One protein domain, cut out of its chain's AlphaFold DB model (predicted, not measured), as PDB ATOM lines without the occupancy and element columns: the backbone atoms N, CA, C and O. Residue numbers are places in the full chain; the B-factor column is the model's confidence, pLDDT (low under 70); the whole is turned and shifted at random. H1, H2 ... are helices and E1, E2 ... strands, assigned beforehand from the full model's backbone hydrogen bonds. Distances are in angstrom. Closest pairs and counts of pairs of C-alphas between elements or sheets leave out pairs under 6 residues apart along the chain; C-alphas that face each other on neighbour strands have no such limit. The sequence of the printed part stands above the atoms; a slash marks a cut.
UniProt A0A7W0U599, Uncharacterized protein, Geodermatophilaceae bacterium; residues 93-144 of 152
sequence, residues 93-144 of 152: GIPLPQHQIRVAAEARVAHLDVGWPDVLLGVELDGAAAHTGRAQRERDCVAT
ATOM      1  N   GLY A  93     191.138 187.125 181.777       86.75
ATOM      2  CA  GLY A  93     190.646 185.777 181.474       86.75
ATOM      3  C   GLY A  93     189.431 185.323 182.292       86.75
ATOM      4  O   GLY A  93     188.914 184.241 182.029       86.75
ATOM      5  N   ILE A  94     188.942 186.140 183.230       84.75
ATOM      6  CA  ILE A  94     187.715 185.874 183.990       84.75
ATOM      7  C   ILE A  94     186.612 186.828 183.496       84.75
ATOM      8  O   ILE A  94     186.894 188.012 183.280       84.75
ATOM      9  N   PRO A  95     185.362 186.359 183.293       86.50
ATOM     10  CA  PRO A  95     184.235 187.238 182.982       86.50
ATOM     11  C   PRO A  95     184.072 188.346 184.027       86.50
ATOM     12  O   PRO A  95     184.482 188.191 185.176       86.50
ATOM     13  N   LEU A  96     183.439 189.460 183.663       86.00
ATOM     14  CA  LEU A  96     183.094 190.471 184.662       86.00
ATOM     15  C   LEU A  96     182.064 189.902 185.649       86.00
ATOM     16  O   LEU A  96     181.148 189.194 185.218       86.00
ATOM     17  N   PRO A  97     182.187 190.206 186.950       87.94
ATOM     18  CA  PRO A  97     181.180 189.793 187.910       87.94
ATOM     19  C   PRO A  97     179.852 190.516 187.669       87.94
ATOM     20  O   PRO A  97     179.804 191.634 187.149       87.94
ATOM     21  N   GLN A  98     178.772 189.903 188.140       89.06
ATOM     22  CA  GLN A  98     177.493 190.572 188.336       89.06
ATOM     23  C   GLN A  98     177.448 191.183 189.740       89.06
ATOM     24  O   GLN A  98     177.971 190.602 190.690       89.06
ATOM     25  N   HIS A  99     176.815 192.347 189.871       88.44
ATOM     26  CA  HIS A  99     176.615 193.029 191.150       88.44
ATOM     27  C   HIS A  99     175.173 192.870 191.643       88.44
ATOM     28  O   HIS A  99     174.252 192.766 190.832       88.44
ATOM     29  N   GLN A 100     174.977 192.913 192.964       85.69
ATOM     30  CA  GLN A 100     173.655 192.924 193.612       85.69
ATOM     31  C   GLN A 100     172.767 191.745 193.167       85.69
ATOM     32  O   GLN A 100     171.593 191.898 192.822       85.69
ATOM     33  N   ILE A 101     173.352 190.546 193.160       87.06
ATOM     34  CA  ILE A 101     172.723 189.326 192.655       87.06
ATOM     35  C   ILE A 101     171.662 188.861 193.647       87.06
ATOM     36  O   ILE A 101     171.965 188.509 194.786       87.06
ATOM     37  N   ARG A 102     170.408 188.808 193.196       87.62
ATOM     38  CA  ARG A 102     169.305 188.231 193.965       87.62
ATOM     39  C   ARG A 102     169.391 186.704 193.929       87.62
ATOM     40  O   ARG A 102     169.245 186.103 192.869       87.62
ATOM     41  N   VAL A 103     169.543 186.083 195.094       83.88
ATOM     42  CA  VAL A 103     169.565 184.626 195.264       83.88
ATOM     43  C   VAL A 103     168.321 184.196 196.033       83.88
ATOM     44  O   VAL A 103     168.055 184.694 197.125       83.88
ATOM     45  N   ALA A 104     167.546 183.278 195.458       84.75
ATOM     46  CA  ALA A 104     166.391 182.675 196.113       84.75
ATOM     47  C   ALA A 104     166.770 181.303 196.685       84.75
ATOM     48  O   ALA A 104     167.282 180.448 195.969       84.75
ATOM     49  N   ALA A 105     166.496 181.101 197.969       77.62
ATOM     50  CA  ALA A 105     166.512 179.813 198.650       77.62
ATOM     51  C   ALA A 105     165.107 179.528 199.207       77.62
ATOM     52  O   ALA A 105     164.312 180.456 199.356       77.62
ATOM     53  N   GLU A 106     164.809 178.267 199.534       79.88
ATOM     54  CA  GLU A 106     163.451 177.769 199.847       79.88
ATOM     55  C   GLU A 106     162.633 178.648 200.809       79.88
ATOM     56  O   GLU A 106     161.424 178.775 200.637       79.88
ATOM     57  N   ALA A 107     163.277 179.307 201.776       81.75
ATOM     58  CA  ALA A 107     162.612 180.186 202.742       81.75
ATOM     59  C   ALA A 107     163.091 181.650 202.718       81.75
ATOM     60  O   ALA A 107     162.637 182.450 203.535       81.75
ATOM     61  N   ARG A 108     164.037 182.027 201.843       79.62
ATOM     62  CA  ARG A 108     164.675 183.355 201.911       79.62
ATOM     63  C   ARG A 108     165.174 183.870 200.571       79.62
ATOM     64  O   ARG A 108     165.689 183.125 199.746       79.62
ATOM     65  N   VAL A 109     165.098 185.186 200.406       82.19
ATOM     66  CA  VAL A 109     165.777 185.908 199.329       82.19
ATOM     67  C   VAL A 109     166.966 186.639 199.938       82.19
ATOM     68  O   VAL A 109     166.785 187.503 200.793       82.19
ATOM     69  N   ALA A 110     168.169 186.307 199.487       80.94
ATOM     70  CA  ALA A 110     169.393 187.023 199.819       80.94
ATOM     71  C   ALA A 110     169.853 187.868 198.621       80.94
ATOM     72  O   ALA A 110     169.469 187.604 197.480       80.94
ATOM     73  N   HIS A 111     170.664 188.891 198.882       83.25
ATOM     74  CA  HIS A 111     171.352 189.651 197.841       83.25
ATOM     75  C   HIS A 111     172.853 189.562 198.098       83.25
ATOM     76  O   HIS A 111     173.296 189.952 199.175       83.25
ATOM     77  N   LEU A 112     173.595 189.041 197.124       87.12
ATOM     78  CA  LEU A 112     175.056 189.026 197.132       87.12
ATOM     79  C   LEU A 112     175.572 190.311 196.489       87.12
ATOM     80  O   LEU A 112     175.051 190.731 195.454       87.12
ATOM     81  N   ASP A 113     176.613 190.913 197.059       86.62
ATOM     82  CA  ASP A 113     177.160 192.165 196.528       86.62
ATOM     83  C   ASP A 113     177.793 191.968 195.147       86.62
ATOM     84  O   ASP A 113     177.614 192.810 194.264       86.62
ATOM     85  N   VAL A 114     178.500 190.848 194.955       89.06
ATOM     86  CA  VAL A 114     179.246 190.490 193.740       89.06
ATOM     87  C   VAL A 114     179.195 188.976 193.499       89.06
ATOM     88  O   VAL A 114     179.164 188.197 194.450       89.06
ATOM     89  N   GLY A 115     179.239 188.522 192.244       89.88
ATOM     90  CA  GLY A 115     179.432 187.099 191.948       89.88
ATOM     91  C   GLY A 115     179.498 186.712 190.471       89.88
ATOM     92  O   GLY A 115     179.285 187.527 189.575       89.88
ATOM     93  N   TRP A 116     179.767 185.427 190.236       91.38
ATOM     94  CA  TRP A 116     179.797 184.764 188.932       91.38
ATOM     95  C   TRP A 116     178.807 183.592 188.931       91.38
ATOM     96  O   TRP A 116     179.156 182.503 189.401       91.38
ATOM     97  N   PRO A 117     177.576 183.789 188.419       88.50
ATOM     98  CA  PRO A 117     176.539 182.755 188.456       88.50
ATOM     99  C   PRO A 117     176.929 181.459 187.741       88.50
ATOM    100  O   PRO A 117     176.626 180.384 188.249       88.50
ATOM    101  N   ASP A 118     177.661 181.553 186.628       87.94
ATOM    102  CA  ASP A 118     178.061 180.396 185.812       87.94
ATOM    103  C   ASP A 118     178.946 179.397 186.575       87.94
ATOM    104  O   ASP A 118     178.982 178.215 186.244       87.94
ATOM    105  N   VAL A 119     179.648 179.867 187.611       88.69
ATOM    106  CA  VAL A 119     180.509 179.045 188.477       88.69
ATOM    107  C   VAL A 119     180.042 179.036 189.936       88.69
ATOM    108  O   VAL A 119     180.778 178.592 190.810       88.69
ATOM    109  N   LEU A 120     178.822 179.523 190.205       88.81
ATOM    110  CA  LEU A 120     178.197 179.569 191.533       88.81
ATOM    111  C   LEU A 120     179.072 180.227 192.621       88.81
ATOM    112  O   LEU A 120     179.016 179.845 193.790       88.81
ATOM    113  N   LEU A 121     179.869 181.234 192.247       88.81
ATOM    114  CA  LEU A 121     180.739 181.969 193.171       88.81
ATOM    115  C   LEU A 121     180.098 183.299 193.577       88.81
ATOM    116  O   LEU A 121     179.850 184.151 192.727       88.81
ATOM    117  N   GLY A 122     179.881 183.494 194.877       88.56
ATOM    118  CA  GLY A 122     179.412 184.749 195.471       88.56
ATOM    119  C   GLY A 122     180.462 185.385 196.379       88.56
ATOM    120  O   GLY A 122     181.182 184.677 197.079       88.56
ATOM    121  N   VAL A 123     180.534 186.715 196.383       86.81
ATOM    122  CA  VAL A 123     181.395 187.516 197.259       86.81
ATOM    123  C   VAL A 123     180.534 188.556 197.977       86.81
ATOM    124  O   VAL A 123     179.878 189.377 197.333       86.81
ATOM    125  N   GLU A 124     180.552 188.528 199.308       86.56
ATOM    126  CA  GLU A 124     179.960 189.566 200.160       86.56
ATOM    127  C   GLU A 124     181.045 190.567 200.572       86.56
ATOM    128  O   GLU A 124     182.167 190.189 200.919       86.56
ATOM    129  N   LEU A 125     180.726 191.857 200.494       84.00
ATOM    130  CA  LEU A 125     181.631 192.945 200.833       84.00
ATOM    131  C   LEU A 125     181.182 193.589 202.145       84.00
ATOM    132  O   LEU A 125     180.333 194.481 202.171       84.00
ATOM    133  N   ASP A 126     181.813 193.185 203.246       77.81
ATOM    134  CA  ASP A 126     181.544 193.744 204.572       77.81
ATOM    135  C   ASP A 126     182.058 195.192 204.689       77.81
ATOM    136  O   ASP A 126     183.194 195.473 205.075       77.81
ATOM    137  N   GLY A 127     181.204 196.151 204.329       65.44
ATOM    138  CA  GLY A 127     181.474 197.577 204.498       65.44
ATOM    139  C   GLY A 127     181.245 198.060 205.931       65.44
ATOM    140  O   GLY A 127     180.324 197.620 206.612       65.44
ATOM    141  N   ALA A 128     181.994 199.075 206.377       56.44
ATOM    142  CA  ALA A 128     181.818 199.681 207.706       56.44
ATOM    143  C   ALA A 128     180.387 200.210 207.979       56.44
ATOM    144  O   ALA A 128     179.942 200.239 209.124       56.44
ATOM    145  N   ALA A 129     179.638 200.586 206.934       53.84
ATOM    146  CA  ALA A 129     178.229 200.981 207.032       53.84
ATOM    147  C   ALA A 129     177.258 199.791 207.202       53.84
ATOM    148  O   ALA A 129     176.114 199.987 207.603       53.84
ATOM    149  N   ALA A 130     177.697 198.559 206.920       50.97
ATOM    150  CA  ALA A 130     176.925 197.347 207.175       50.97
ATOM    151  C   ALA A 130     176.913 196.985 208.670       50.97
ATOM    152  O   ALA A 130     175.946 196.385 209.134       50.97
ATOM    153  N   HIS A 131     177.906 197.416 209.460       47.03
ATOM    154  CA  HIS A 131     177.949 197.129 210.899       47.03
ATOM    155  C   HIS A 131     176.807 197.773 211.698       47.03
ATOM    156  O   HIS A 131     176.360 197.192 212.683       47.03
ATOM    157  N   THR A 132     176.270 198.918 211.268       42.88
ATOM    158  CA  THR A 132     175.083 199.524 211.899       42.88
ATOM    159  C   THR A 132     173.765 198.900 211.423       42.88
ATOM    160  O   THR A 132     172.766 198.985 212.130       42.88
ATOM    161  N   GLY A 133     173.753 198.244 210.255       43.22
ATOM    162  CA  GLY A 133     172.559 197.637 209.651       43.22
ATOM    163  C   GLY A 133     172.432 196.117 209.819       43.22
ATOM    164  O   GLY A 133     171.331 195.586 209.662       43.22
ATOM    165  N   ARG A 134     173.517 195.403 210.157       45.31
ATOM    166  CA  ARG A 134     173.515 193.937 210.328       45.31
ATOM    167  C   ARG A 134     172.514 193.498 211.399       45.31
ATOM    168  O   ARG A 134     171.725 192.595 211.155       45.31
ATOM    169  N   ALA A 135     172.426 194.251 212.497       43.12
ATOM    170  CA  ALA A 135     171.458 194.014 213.569       43.12
ATOM    171  C   ALA A 135     169.984 194.214 213.157       43.12
ATOM    172  O   ALA A 135     169.100 193.755 213.874       43.12
ATOM    173  N   GLN A 136     169.698 194.897 212.040       39.81
ATOM    174  CA  GLN A 136     168.341 195.047 211.500       39.81
ATOM    175  C   GLN A 136     168.025 193.941 210.479       39.81
ATOM    176  O   GLN A 136     166.907 193.445 210.465       39.81
ATOM    177  N   ARG A 137     169.010 193.507 209.675       46.44
ATOM    178  CA  ARG A 137     168.856 192.391 208.719       46.44
ATOM    179  C   ARG A 137     168.791 191.027 209.409       46.44
ATOM    180  O   ARG A 137     168.047 190.161 208.975       46.44
ATOM    181  N   GLU A 138     169.518 190.850 210.511       43.84
ATOM    182  CA  GLU A 138     169.451 189.634 211.332       43.84
ATOM    183  C   GLU A 138     168.110 189.500 212.075       43.84
ATOM    184  O   GLU A 138     167.701 188.386 212.394       43.84
ATOM    185  N   ARG A 139     167.376 190.602 212.303       41.25
ATOM    186  CA  ARG A 139     166.040 190.557 212.931       41.25
ATOM    187  C   ARG A 139     164.945 190.024 212.008       41.25
ATOM    188  O   ARG A 139     163.963 189.506 212.522       41.25
ATOM    189  N   ASP A 140     165.156 190.037 210.695       43.09
ATOM    190  CA  ASP A 140     164.293 189.320 209.746       43.09
ATOM    191  C   ASP A 140     164.671 187.823 209.628       43.09
ATOM    192  O   ASP A 140     163.984 187.061 208.952       43.09
ATOM    193  N   CYS A 141     165.737 187.373 210.313       45.44
ATOM    194  CA  CYS A 141     166.235 185.989 210.289       45.44
ATOM    195  C   CYS A 141     165.862 185.144 211.522       45.44
ATOM    196  O   CYS A 141     166.246 183.976 211.575       45.44
ATOM    197  N   VAL A 142     165.118 185.664 212.506       39.62
ATOM    198  CA  VAL A 142     164.687 184.860 213.666       39.62
ATOM    199  C   VAL A 142     163.198 184.545 213.557       39.62
ATOM    200  O   VAL A 142     162.348 185.255 214.085       39.62
ATOM    201  N   ALA A 143     162.883 183.437 212.886       37.09
ATOM    202  CA  ALA A 143     161.602 182.771 213.070       37.09
ATOM    203  C   ALA A 143     161.539 182.241 214.510       37.09
ATOM    204  O   ALA A 143     162.348 181.403 214.908       37.09
ATOM    205  N   THR A 144     160.582 182.719 215.305       37.22
ATOM    206  CA  THR A 144     160.164 182.001 216.513       37.22
ATOM    207  C   THR A 144     159.450 180.723 216.058       37.22
ATOM    208  O   THR A 144     158.473 180.829 215.314       37.22
TER     209      THR A 144
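This is residues 93 to 144 of the 152 residues of an uncharacterized protein of Geodermatophilaceae bacterium (UniProt A0A7W0U599). A strongly twisted three-stranded sheet, a long E1-E2 hairpin with short E3 beside the end of E2, is joined by a loop, whose residues 127 to 133 stick out, to one short helix, H1, set off from the sheet. The 52 printed residues run E1, E2, E3, H1, of mixed class; the sheet's order is E1, E2, E3, antiparallel. The whole is loose, with a radius of gyration of the C-alphas of 13.2 A, and spans 45 by 30 by 11 A, only just flat.

Look first at inner strand E2, residues 108 to 116, which bends by 88 degrees at residue 113. E1, residues 98 to 105, forms a hairpin with it; N 103 and O 110 are 2.8 A apart, within hydrogen-bond range. E3, residues 121 to 123, makes another hairpin with E2, where N 123 and O 114 are 2.8 A apart, and E1, E2 and E3 form a meander, each strand the antiparallel neighbour of the one before. H1, residues 134 to 141, is not on the sheet and is apart from E1 and E2. In H1, 1 of 4 O i to N i+4 pairs and 4 of 5 O i to N i+3 pairs are within range.

Find C-alpha 98 at (177.493, 190.572, 188.336); E1 runs 18.5 A from there. E2 covers 20.0 A, E3 6.9 A and H1 10.8 A, ending at C-alpha 141, (166.235, 185.989, 210.289).

The C-alphas farthest apart, Gly 93 and Thr 144, are 46.6 A apart. The printed part has no cut and no long link; pLDDT is under 70 at residues 127 to 144.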